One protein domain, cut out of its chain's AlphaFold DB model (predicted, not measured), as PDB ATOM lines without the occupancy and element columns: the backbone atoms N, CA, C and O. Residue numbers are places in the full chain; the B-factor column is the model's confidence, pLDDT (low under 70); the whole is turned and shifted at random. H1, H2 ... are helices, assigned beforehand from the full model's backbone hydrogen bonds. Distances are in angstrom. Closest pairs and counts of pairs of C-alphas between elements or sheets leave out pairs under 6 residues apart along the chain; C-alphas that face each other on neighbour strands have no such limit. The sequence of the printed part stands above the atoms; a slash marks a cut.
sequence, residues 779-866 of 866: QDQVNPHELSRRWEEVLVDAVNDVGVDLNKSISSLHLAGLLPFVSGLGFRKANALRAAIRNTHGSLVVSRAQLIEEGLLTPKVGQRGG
ATOM      1  N   GLN A 779      93.604 154.859 164.959       91.62
ATOM      2  CA  GLN A 779      94.658 154.301 165.818       91.62
ATOM      3  C   GLN A 779      94.119 153.743 167.148       91.62
ATOM      4  O   GLN A 779      94.622 152.736 167.641       91.62
ATOM      5  N   ASP A 780      93.031 154.323 167.670       89.12
ATOM      6  CA  ASP A 780      92.366 153.879 168.904       89.12
ATOM      7  C   ASP A 780      91.599 152.550 168.755       89.12
ATOM      8  O   ASP A 780      91.201 151.946 169.751       89.12
ATOM      9  N   GLN A 781      91.363 152.089 167.521       89.19
ATOM     10  CA  GLN A 781      90.673 150.823 167.235       89.19
ATOM     11  C   GLN A 781      91.636 149.635 167.091       89.19
ATOM     12  O   GLN A 781      91.189 148.510 166.848       89.19
ATOM     13  N   VAL A 782      92.946 149.862 167.229       91.12
ATOM     14  CA  VAL A 782      93.968 148.820 167.079       91.12
ATOM     15  C   VAL A 782      94.610 148.473 168.419       91.12
ATOM     16  O   VAL A 782      94.550 149.233 169.383       91.12
ATOM     17  N   ASN A 783      95.220 147.290 168.493       88.56
ATOM     18  CA  ASN A 783      95.981 146.842 169.645       88.56
ATOM     19  C   ASN A 783      97.154 147.808 169.932       88.56
ATOM     20  O   ASN A 783      98.094 147.876 169.132       88.56
ATOM     21  N   PRO A 784      97.171 148.500 171.090       86.12
ATOM     22  CA  PRO A 784      98.215 149.479 171.403       86.12
ATOM     23  C   PRO A 784      99.623 148.878 171.464       86.12
ATOM     24  O   PRO A 784     100.604 149.574 171.216       86.12
ATOM     25  N   HIS A 785      99.741 147.582 171.775       85.75
ATOM     26  CA  HIS A 785     101.032 146.900 171.813       85.75
ATOM     27  C   HIS A 785     101.618 146.697 170.409       85.75
ATOM     28  O   HIS A 785     102.816 146.874 170.209       85.75
ATOM     29  N   GLU A 786     100.791 146.329 169.430       87.69
ATOM     30  CA  GLU A 786     101.233 146.170 168.036       87.69
ATOM     31  C   GLU A 786     101.616 147.516 167.427       87.69
ATOM     32  O   GLU A 786     102.652 147.626 166.774       87.69
ATOM     33  N   LEU A 787     100.827 148.552 167.721       90.38
ATOM     34  CA  LEU A 787     101.105 149.914 167.291       90.38
ATOM     35  C   LEU A 787     102.421 150.441 167.886       90.38
ATOM     36  O   LEU A 787     103.290 150.900 167.148       90.38
ATOM     37  N   SER A 788     102.614 150.290 169.202       89.31
ATOM     38  CA  SER A 788     103.856 150.690 169.877       89.31
ATOM     39  C   SER A 788     105.077 149.933 169.350       89.31
ATOM     40  O   SER A 788     106.120 150.546 169.128       89.31
ATOM     41  N   ARG A 789     104.944 148.628 169.072       88.75
ATOM     42  CA  ARG A 789     106.006 147.827 168.449       88.75
ATOM     43  C   ARG A 789     106.366 148.362 167.064       88.75
ATOM     44  O   ARG A 789     107.541 148.503 166.754       88.75
ATOM     45  N   ARG A 790     105.376 148.701 166.234       91.38
ATOM     46  CA  ARG A 790     105.637 149.231 164.889       91.38
ATOM     47  C   ARG A 790     106.288 150.617 164.929       91.38
ATOM     48  O   ARG A 790     107.178 150.889 164.129       91.38
ATOM     49  N   TRP A 791     105.891 151.470 165.870       93.56
ATOM     50  CA  TRP A 791     106.564 152.747 166.116       93.56
ATOM     51  C   TRP A 791     107.998 152.566 166.615       93.56
ATOM     52  O   TRP A 791     108.882 153.302 166.189       93.56
ATOM     53  N   GLU A 792     108.250 151.571 167.464       92.00
ATOM     54  CA  GLU A 792     109.601 151.227 167.917       92.00
ATOM     55  C   GLU A 792     110.517 150.884 166.738       92.00
ATOM     56  O   GLU A 792     111.617 151.418 166.668       92.00
ATOM     57  N   GLU A 793     110.052 150.078 165.777       92.62
ATOM     58  CA  GLU A 793     110.811 149.753 164.558       92.62
ATOM     59  C   GLU A 793     111.197 151.019 163.769       92.62
ATOM     60  O   GLU A 793     112.340 151.159 163.342       92.62
ATOM     61  N   VAL A 794     110.265 151.972 163.622       94.50
ATOM     62  CA  VAL A 794     110.513 153.262 162.947       94.50
ATOM     63  C   VAL A 794     111.572 154.084 163.685       94.50
ATOM     64  O   VAL A 794     112.460 154.650 163.051       94.50
ATOM     65  N   LEU A 795     111.498 154.139 165.017       94.62
ATOM     66  CA  LEU A 795     112.459 154.879 165.837       94.62
ATOM     67  C   LEU A 795     113.838 154.224 165.834       94.62
ATOM     68  O   LEU A 795     114.840 154.924 165.739       94.62
ATOM     69  N   VAL A 796     113.898 152.893 165.903       93.56
ATOM     70  CA  VAL A 796     115.145 152.135 165.761       93.56
ATOM     71  C   VAL A 796     115.777 152.428 164.405       93.56
ATOM     72  O   VAL A 796     116.977 152.687 164.345       93.56
ATOM     73  N   ASP A 797     114.995 152.454 163.326       92.62
ATOM     74  CA  ASP A 797     115.536 152.779 162.011       92.62
ATOM     75  C   ASP A 797     116.108 154.197 161.954       92.62
ATOM     76  O   ASP A 797     117.295 154.358 161.671       92.62
ATOM     77  N   ALA A 798     115.308 155.199 162.325       92.38
ATOM     78  CA  ALA A 798     115.713 156.600 162.277       92.38
ATOM     79  C   ALA A 798     116.930 156.903 163.172       92.38
ATOM     80  O   ALA A 798     117.860 157.584 162.748       92.38
ATOM     81  N   VAL A 799     116.976 156.364 164.399       92.31
ATOM     82  CA  VAL A 799     118.092 156.605 165.333       92.31
ATOM     83  C   VAL A 799     119.397 155.982 164.849       92.31
ATOM     84  O   VAL A 799     120.452 156.589 165.023       92.31
ATOM     85  N   ASN A 800     119.361 154.788 164.254       90.69
ATOM     86  CA  ASN A 800     120.583 154.161 163.743       90.69
ATOM     87  C   ASN A 800     121.052 154.801 162.426       90.69
ATOM     88  O   ASN A 800     122.253 154.799 162.173       90.69
ATOM     89  N   ASP A 801     120.145 155.383 161.634       87.56
ATOM     90  CA  ASP A 801     120.502 156.119 160.414       87.56
ATOM     91  C   ASP A 801     121.144 157.480 160.735       87.56
ATOM     92  O   ASP A 801     122.119 157.871 160.094       87.56
ATOM     93  N   VAL A 802     120.633 158.191 161.750       88.69
ATOM     94  CA  VAL A 802     121.183 159.484 162.204       88.69
ATOM     95  C   VAL A 802     122.441 159.302 163.063       88.69
ATOM     96  O   VAL A 802     123.390 160.082 162.962       88.69
ATOM     97  N   GLY A 803     122.467 158.270 163.907       87.12
ATOM     98  CA  GLY A 803     123.498 158.058 164.916       87.12
ATOM     99  C   GLY A 803     123.260 158.863 166.198       87.12
ATOM    100  O   GLY A 803     122.437 159.774 166.263       87.12
ATOM    101  N   VAL A 804     123.985 158.505 167.264       88.31
ATOM    102  CA  VAL A 804     123.827 159.125 168.588       88.31
ATOM    103  C   VAL A 804     125.175 159.564 169.138       88.31
ATOM    104  O   VAL A 804     126.097 158.759 169.279       88.31
ATOM    105  N   ASP A 805     125.268 160.834 169.526       87.38
ATOM    106  CA  ASP A 805     126.383 161.327 170.331       87.38
ATOM    107  C   ASP A 805     126.194 160.866 171.783       87.38
ATOM    108  O   ASP A 805     125.326 161.351 172.523       87.38
ATOM    109  N   LEU A 806     127.009 159.887 172.182       87.06
ATOM    110  CA  LEU A 806     126.962 159.279 173.506       87.06
ATOM    111  C   LEU A 806     127.201 160.311 174.612       87.06
ATOM    112  O   LEU A 806     126.492 160.306 175.618       87.06
ATOM    113  N   ASN A 807     128.155 161.217 174.417       88.00
ATOM    114  CA  ASN A 807     128.534 162.197 175.424       88.00
ATOM    115  C   ASN A 807     127.411 163.214 175.645       88.00
ATOM    116  O   ASN A 807     126.999 163.433 176.789       88.00
ATOM    117  N   LYS A 808     126.835 163.745 174.560       85.06
ATOM    118  CA  LYS A 808     125.678 164.655 174.635       85.06
ATOM    119  C   LYS A 808     124.442 163.980 175.228       85.06
ATOM    120  O   LYS A 808     123.717 164.585 176.012       85.06
ATOM    121  N   SER A 809     124.219 162.705 174.916       87.06
ATOM    122  CA  SER A 809     123.096 161.926 175.464       87.06
ATOM    123  C   SER A 809     123.239 161.616 176.960       87.06
ATOM    124  O   SER A 809     122.260 161.289 177.640       87.06
ATOM    125  N   ILE A 810     124.458 161.694 177.495       85.31
ATOM    126  CA  ILE A 810     124.736 161.529 178.924       85.31
ATOM    127  C   ILE A 810     124.620 162.866 179.654       85.31
ATOM    128  O   ILE A 810     124.018 162.891 180.731       85.31
ATOM    129  N   SER A 811     125.138 163.953 179.070       83.56
ATOM    130  CA  SER A 811     125.080 165.298 179.656       83.56
ATOM    131  C   SER A 811     123.672 165.897 179.622       83.56
ATOM    132  O   SER A 811     123.224 166.473 180.611       83.56
ATOM    133  N   SER A 812     122.954 165.727 178.510       83.69
ATOM    134  CA  SER A 812     121.679 166.393 178.248       83.69
ATOM    135  C   SER A 812     120.512 165.414 178.339       83.69
ATOM    136  O   SER A 812     120.406 164.437 177.594       83.69
ATOM    137  N   LEU A 813     119.573 165.694 179.250       81.31
ATOM    138  CA  LEU A 813     118.455 164.787 179.518       81.31
ATOM    139  C   LEU A 813     117.511 164.625 178.320       81.31
ATOM    140  O   LEU A 813     116.903 163.562 178.190       81.31
ATOM    141  N   HIS A 814     117.379 165.638 177.464       84.06
ATOM    142  CA  HIS A 814     116.493 165.580 176.305       84.06
ATOM    143  C   HIS A 814     117.060 164.704 175.168       84.06
ATOM    144  O   HIS A 814     116.302 164.014 174.502       84.06
ATOM    145  N   LEU A 815     118.381 164.598 175.017       87.81
ATOM    146  CA  LEU A 815     119.000 163.713 174.013       87.81
ATOM    147  C   LEU A 815     119.105 162.257 174.488       87.81
ATOM    148  O   LEU A 815     119.164 161.322 173.696       87.81
ATOM    149  N   ALA A 816     119.035 162.033 175.801       86.06
ATOM    150  CA  ALA A 816     119.099 160.697 176.387       86.06
ATOM    151  C   ALA A 816     117.999 159.724 175.913       86.06
ATOM    152  O   ALA A 816     118.116 158.521 176.155       86.06
ATOM    153  N   GLY A 817     116.914 160.235 175.316       87.44
ATOM    154  CA  GLY A 817     115.833 159.432 174.736       87.44
ATOM    155  C   GLY A 817     116.266 158.584 173.540       87.44
ATOM    156  O   GLY A 817     115.640 157.560 173.298       87.44
ATOM    157  N   LEU A 818     117.357 158.952 172.861       91.25
ATOM    158  CA  LEU A 818     117.859 158.276 171.663       91.25
ATOM    159  C   LEU A 818     118.554 156.938 171.981       91.25
ATOM    160  O   LEU A 818     118.386 155.953 171.268       91.25
ATOM    161  N   LEU A 819     119.301 156.868 173.090       90.94
ATOM    162  CA  LEU A 819     120.144 155.712 173.443       90.94
ATOM    163  C   LEU A 819     119.416 154.352 173.498       90.94
ATOM    164  O   LEU A 819     120.001 153.361 173.060       90.94
ATOM    165  N   PRO A 820     118.179 154.239 174.025       91.06
ATOM    166  CA  PRO A 820     117.424 152.991 174.004       91.06
ATOM    167  C   PRO A 820     117.170 152.405 172.616       91.06
ATOM    168  O   PRO A 820     116.914 151.212 172.569       91.06
ATOM    169  N   PHE A 821     117.228 153.198 171.541       92.62
ATOM    170  CA  PHE A 821     116.902 152.779 170.172       92.62
ATOM    171  C   PHE A 821     118.132 152.448 169.318       92.62
ATOM    172  O   PHE A 821     117.996 151.962 168.198       92.62
ATOM    173  N   VAL A 822     119.339 152.669 169.843       91.06
ATOM    174  CA  VAL A 822     120.575 152.209 169.195       91.06
ATOM    175  C   VAL A 822     120.565 150.681 169.143       91.06
ATOM    176  O   VAL A 822     120.213 150.018 170.124       91.06
ATOM    177  N   SER A 823     120.952 150.114 168.002       88.50
ATOM    178  CA  SER A 823     121.016 148.664 167.817       88.50
ATOM    179  C   SER A 823     121.869 147.994 168.907       88.50
ATOM    180  O   SER A 823     122.881 148.510 169.384       88.50
ATOM    181  N   GLY A 824     121.404 146.851 169.404       83.38
ATOM    182  CA  GLY A 824     121.987 146.125 170.531       83.38
ATOM    183  C   GLY A 824     121.679 146.702 171.921       83.38
ATOM    184  O   GLY A 824     121.806 145.965 172.917       83.38
ATOM    185  N   LEU A 825     121.252 147.968 172.006       83.44
ATOM    186  CA  LEU A 825     120.775 148.604 173.232       83.44
ATOM    187  C   LEU A 825     119.265 148.374 173.414       83.44
ATOM    188  O   LEU A 825     118.676 147.462 172.855       83.44
ATOM    189  N   GLY A 826     118.683 149.055 174.385       85.75
ATOM    190  CA  GLY A 826     117.316 148.867 174.861       85.75
ATOM    191  C   GLY A 826     117.199 149.549 176.215       85.75
ATOM    192  O   GLY A 826     118.218 149.769 176.871       85.75
ATOM    193  N   PHE A 827     115.992 149.875 176.681       85.56
ATOM    194  CA  PHE A 827     115.804 150.729 177.869       85.56
ATOM    195  C   PHE A 827     116.658 150.340 179.085       85.56
ATOM    196  O   PHE A 827     117.277 151.198 179.714       85.56
ATOM    197  N   ARG A 828     116.743 149.040 179.402       85.00
ATOM    198  CA  ARG A 828     117.553 148.541 180.528       85.00
ATOM    199  C   ARG A 828     119.052 148.757 180.301       85.00
ATOM    200  O   ARG A 828     119.724 149.294 181.176       85.00
ATOM    201  N   LYS A 829     119.559 148.373 179.125       85.44
ATOM    202  CA  LYS A 829     120.982 148.490 178.770       85.44
ATOM    203  C   LYS A 829     121.414 149.947 178.632       85.44
ATOM    204  O   LYS A 829     122.458 150.309 179.155       85.44
ATOM    205  N   ALA A 830     120.594 150.788 178.006       88.31
ATOM    206  CA  ALA A 830     120.858 152.215 177.865       88.31
ATOM    207  C   ALA A 830     120.941 152.911 179.233       88.31
ATOM    208  O   ALA A 830     121.867 153.678 179.482       88.31
ATOM    209  N   ASN A 831     120.026 152.603 180.159       87.06
ATOM    210  CA  ASN A 831     120.080 153.158 181.514       87.06
ATOM    211  C   ASN A 831     121.295 152.654 182.307       87.06
ATOM    212  O   ASN A 831     121.929 153.451 182.999       87.06
ATOM    213  N   ALA A 832     121.643 151.369 182.188       86.94
ATOM    214  CA  ALA A 832     122.840 150.808 182.814       86.94
ATOM    215  C   ALA A 832     124.123 151.454 182.270       86.94
ATOM    216  O   ALA A 832     124.968 151.868 183.057       86.94
ATOM    217  N   LEU A 833     124.224 151.625 180.947       87.06
ATOM    218  CA  LEU A 833     125.346 152.293 180.287       87.06
ATOM    219  C   LEU A 833     125.492 153.742 180.766       87.06
ATOM    220  O   LEU A 833     126.575 154.158 181.163       87.06
ATOM    221  N   ARG A 834     124.388 154.502 180.810       87.06
ATOM    222  CA  ARG A 834     124.392 155.883 181.320       87.06
ATOM    223  C   ARG A 834     124.832 155.957 182.780       87.06
ATOM    224  O   ARG A 834     125.595 156.848 183.136       87.06
ATOM    225  N   ALA A 835     124.341 155.054 183.629       86.38
ATOM    226  CA  ALA A 835     124.726 155.010 185.037       86.38
ATOM    227  C   ALA A 835     126.208 154.646 185.204       86.38
ATOM    228  O   ALA A 835     126.908 155.296 185.973       86.38
ATOM    229  N   ALA A 836     126.694 153.663 184.445       85.50
ATOM    230  CA  ALA A 836     128.087 153.244 184.476       85.50
ATOM    231  C   ALA A 836     129.026 154.379 184.041       85.50
ATOM    232  O   ALA A 836     129.942 154.716 184.781       85.50
ATOM    233  N   ILE A 837     128.744 155.060 182.925       85.12
ATOM    234  CA  ILE A 837     129.592 156.170 182.458       85.12
ATOM    235  C   ILE A 837     129.577 157.341 183.450       85.12
ATOM    236  O   ILE A 837     130.619 157.934 183.710       85.12
ATOM    237  N   ARG A 838     128.435 157.650 184.078       83.56
ATOM    238  CA  ARG A 838     128.378 158.693 185.119       83.56
ATOM    239  C   ARG A 838     129.180 158.335 186.373       83.56
ATOM    240  O   ARG A 838     129.691 159.245 187.018       83.56
ATOM    241  N   ASN A 839     129.275 157.050 186.714       81.19
ATOM    242  CA  ASN A 839     129.944 156.576 187.926       81.19
ATOM    243  C   ASN A 839     131.455 156.362 187.743       81.19
ATOM    244  O   ASN A 839     132.207 156.620 188.677       81.19
ATOM    245  N   THR A 840     131.892 155.879 186.577       69.88
ATOM    246  CA  THR A 840     133.306 155.575 186.283       69.88
ATOM    247  C   THR A 840     134.033 156.783 185.677       69.88
ATOM    248  O   THR A 840     135.175 157.050 186.026       69.88
ATOM    249  N   HIS A 841     133.317 157.516 184.810       59.72
ATOM    250  CA  HIS A 841     133.705 158.681 183.999       59.72
ATOM    251  C   HIS A 841     134.169 159.938 184.723       59.72
ATOM    252  O   HIS A 841     135.293 160.394 184.572       59.72
ATOM    253  N   GLY A 842     133.214 160.661 185.316       59.47
ATOM    254  CA  GLY A 842     133.317 162.120 185.507       59.47
ATOM    255  C   GLY A 842     133.482 162.938 184.203       59.47
ATOM    256  O   GLY A 842     132.964 164.048 184.117       59.47
ATOM    257  N   SER A 843     134.134 162.387 183.174       63.59
ATOM    258  CA  SER A 843     134.445 162.977 181.878       63.59
ATOM    259  C   SER A 843     134.116 162.041 180.711       63.59
ATOM    260  O   SER A 843     133.925 160.839 180.858       63.59
ATOM    261  N   LEU A 844     134.012 162.670 179.550       74.75
ATOM    262  CA  LEU A 844     133.584 162.179 178.245       74.75
ATOM    263  C   LEU A 844     134.239 160.848 177.827       74.75
ATOM    264  O   LEU A 844     135.425 160.631 178.061       74.75
ATOM    265  N   VAL A 845     133.482 159.999 177.129       82.31
ATOM    266  CA  VAL A 845     134.024 158.837 176.409       82.31
ATOM    267  C   VAL A 845     134.806 159.347 175.203       82.31
ATOM    268  O   VAL A 845     134.252 160.074 174.374       82.31
ATOM    269  N   VAL A 846     136.087 158.973 175.109       84.75
ATOM    270  CA  VAL A 846     137.001 159.482 174.069       84.75
ATOM    271  C   VAL A 846     137.003 158.583 172.833       84.75
ATOM    272  O   VAL A 846     137.070 159.080 171.711       84.75
ATOM    273  N   SER A 847     136.906 157.262 173.010       85.75
ATOM    274  CA  SER A 847     136.917 156.298 171.903       85.75
ATOM    275  C   SER A 847     135.866 155.202 172.080       85.75
ATOM    276  O   SER A 847     135.471 154.860 173.191       85.75
ATOM    277  N   ARG A 848     135.416 154.606 170.967       82.81
ATOM    278  CA  ARG A 848     134.469 153.476 171.004       82.81
ATOM    279  C   ARG A 848     135.084 152.214 171.622       82.81
ATOM    280  O   ARG A 848     134.369 151.465 172.280       82.81
ATOM    281  N   ALA A 849     136.392 151.996 171.449       83.62
ATOM    282  CA  ALA A 849     137.110 150.847 172.011       83.62
ATOM    283  C   ALA A 849     137.052 150.830 173.547       83.62
ATOM    284  O   ALA A 849     136.863 149.769 174.144       83.62
ATOM    285  N   GLN A 850     137.068 152.017 174.163       82.94
ATOM    286  CA  GLN A 850     136.948 152.200 175.609       82.94
ATOM    287  C   GLN A 850     135.682 151.538 176.186       82.94
ATOM    288  O   GLN A 850     135.714 150.980 177.277       82.94
ATOM    289  N   LEU A 851     134.576 151.512 175.430       81.75
ATOM    290  CA  LEU A 851     133.326 150.878 175.869       81.75
ATOM    291  C   LEU A 851     133.459 149.361 176.069       81.75
ATOM    292  O   LEU A 851     132.737 148.785 176.884       81.75
ATOM    293  N   ILE A 852     134.349 148.708 175.320       81.69
ATOM    294  CA  ILE A 852     134.588 147.263 175.408       81.69
ATOM    295  C   ILE A 852     135.701 146.979 176.417       81.69
ATOM    296  O   ILE A 852     135.537 146.105 177.266       81.69
ATOM    297  N   GLU A 853     136.805 147.727 176.346       80.75
ATOM    298  CA  GLU A 853     137.977 147.556 177.216       80.75
ATOM    299  C   GLU A 853     137.628 147.721 178.699       80.75
ATOM    300  O   GLU A 853     138.110 146.970 179.544       80.75
ATOM    301  N   GLU A 854     136.720 148.644 179.014       74.38
ATOM    302  CA  GLU A 854     136.269 148.900 180.383       74.38
ATOM    303  C   GLU A 854     135.083 148.025 180.811       74.38
ATOM    304  O   GLU A 854     134.521 148.204 181.894       74.38
ATOM    305  N   GLY A 855     134.660 147.085 179.960       75.12
ATOM    306  CA  GLY A 855     133.555 146.173 180.251       75.12
ATOM    307  C   GLY A 855     132.181 146.849 180.341       75.12
ATOM    308  O   GLY A 855     131.249 146.254 180.884       75.12
ATOM    309  N   LEU A 856     132.027 148.071 179.813       74.06
ATOM    310  CA  LEU A 856     130.744 148.788 179.778       74.06
ATOM    311  C   LEU A 856     129.749 148.115 178.818       74.06
ATOM    312  O   LEU A 856     128.542 148.116 179.071       74.06
ATOM    313  N   LEU A 857     130.250 147.514 177.734       77.38
ATOM    314  CA  LEU A 857     129.488 146.718 176.775       77.38
ATOM    315  C   LEU A 857     130.181 145.379 176.499       77.38
ATOM    316  O   LEU A 857     131.396 145.294 176.354       77.38
ATOM    317  N   THR A 858     129.391 144.315 176.341       74.44
ATOM    318  CA  THR A 858     129.906 143.024 175.851       74.44
ATOM    319  C   THR A 858     130.339 143.136 174.382       74.44
ATOM    320  O   THR A 858     129.650 143.842 173.638       74.44
ATOM    321  N   PRO A 859     131.334 142.362 173.903       67.75
ATOM    322  CA  PRO A 859     131.824 142.433 172.521       67.75
ATOM    323  C   PRO A 859     130.726 142.332 171.451       67.75
ATOM    324  O   PRO A 859     130.710 143.123 170.514       67.75
ATOM    325  N   LYS A 860     129.739 141.438 171.623       68.88
ATOM    326  CA  LYS A 860     128.607 141.301 170.682       68.88
ATOM    327  C   LYS A 860     127.687 142.526 170.635       68.88
ATOM    328  O   LYS A 860     127.085 142.788 169.603       68.88
ATOM    329  N   VAL A 861     127.543 143.257 171.742       65.25
ATOM    330  CA  VAL A 861     126.746 144.499 171.789       65.25
ATOM    331  C   VAL A 861     127.574 145.676 171.272       65.25
ATOM    332  O   VAL A 861     127.050 146.481 170.512       65.25
ATOM    333  N   GLY A 862     128.865 145.730 171.613       54.12
ATOM    334  CA  GLY A 862     129.800 146.724 171.085       54.12
ATOM    335  C   GLY A 862     129.968 146.643 169.566       54.12
ATOM    336  O   GLY A 862     130.057 147.674 168.917       54.12
ATOM    337  N   GLN A 863     129.923 145.439 168.983       64.38
ATOM    338  CA  GLN A 863     129.918 145.260 167.527       64.38
ATOM    339  C   GLN A 863     128.653 145.806 166.856       64.38
ATOM    340  O   GLN A 863     128.738 146.233 165.716       64.38
ATOM    341  N   ARG A 864     127.494 145.790 167.530       55.50
ATOM    342  CA  ARG A 864     126.211 146.220 166.942       55.50
ATOM    343  C   ARG A 864     126.004 147.722 166.996       55.50
ATOM    344  O   ARG A 864     125.580 148.293 166.007       55.50
ATOM    345  N   GLY A 865     126.320 148.339 168.134       37.97
ATOM    346  CA  GLY A 865     126.220 149.790 168.320       37.97
ATOM    347  C   GLY A 865     127.438 150.573 167.813       37.97
ATOM    348  O   GLY A 865     127.579 151.745 168.162       37.97
ATOM    349  N   GLY A 866     128.342 149.901 167.092       35.88
ATOM    350  CA  GLY A 866     129.578 150.448 166.536       35.88
ATOM    351  C   GLY A 866     129.370 151.232 165.254       35.88
ATOM    352  O   GLY A 866     128.487 150.876 164.444       35.88
TER     353      GLY A 866
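Overview. This is residues 779 to 866 of the 866 residues of the protein "Transcription elongation factor spt6" of Nannochloropsis gaditana (UniProt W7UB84). One long helix, H1, makes an arm whose far end, residues 780 to 786, sticks out; past its other end is a loose head of the four shorter helices, with H2 near H3, H4 beside H5, and the long looped stretch 812 to 826 joining H2 to H3. The 88 printed residues, with five named helices in chain order and no named strand, are all helix in class. The whole is elongated, 47 by 27 by 22 A, and only just compact, close to loose, with a radius of gyration of the C-alphas of 14.5 A.

Along the chain. H1, residues 784 to 802, spans 26.7 A from C-alpha 784 at (98.215, 149.479, 171.403). H3, residues 827 to 840, spans 20.0 A. H2 is residues 806 to 811, H4 850 to 853, and H5 859 to 864, ending at C-alpha 864 (126.211, 146.220, 166.942).

Arrangement. H1 touches no helix. H2 and H3 are close but not clearly touching, the closest C-alphas, Ile 810 and Arg 834, 6.1 A apart; their tilt, 72 degrees, is only just about perpendicular. H4 and H5 only just touch, with 3 pairs of C-alphas within 8 A, the closest Ile 852 and Pro 859 at 6.3 A. Every O i to N i+4 pair is within hydrogen-bond range in H1, H2 and H3, and 1 of 2 in H5; H4 is too short for one.

Size, cuts and confidence. The C-alphas farthest apart, Gln 781 and Glu 853, are 48.5 A apart. The printed part has no cut; H2 to H3 is a long link. Residues 840 to 843 and 859 to 866 have pLDDT under 70.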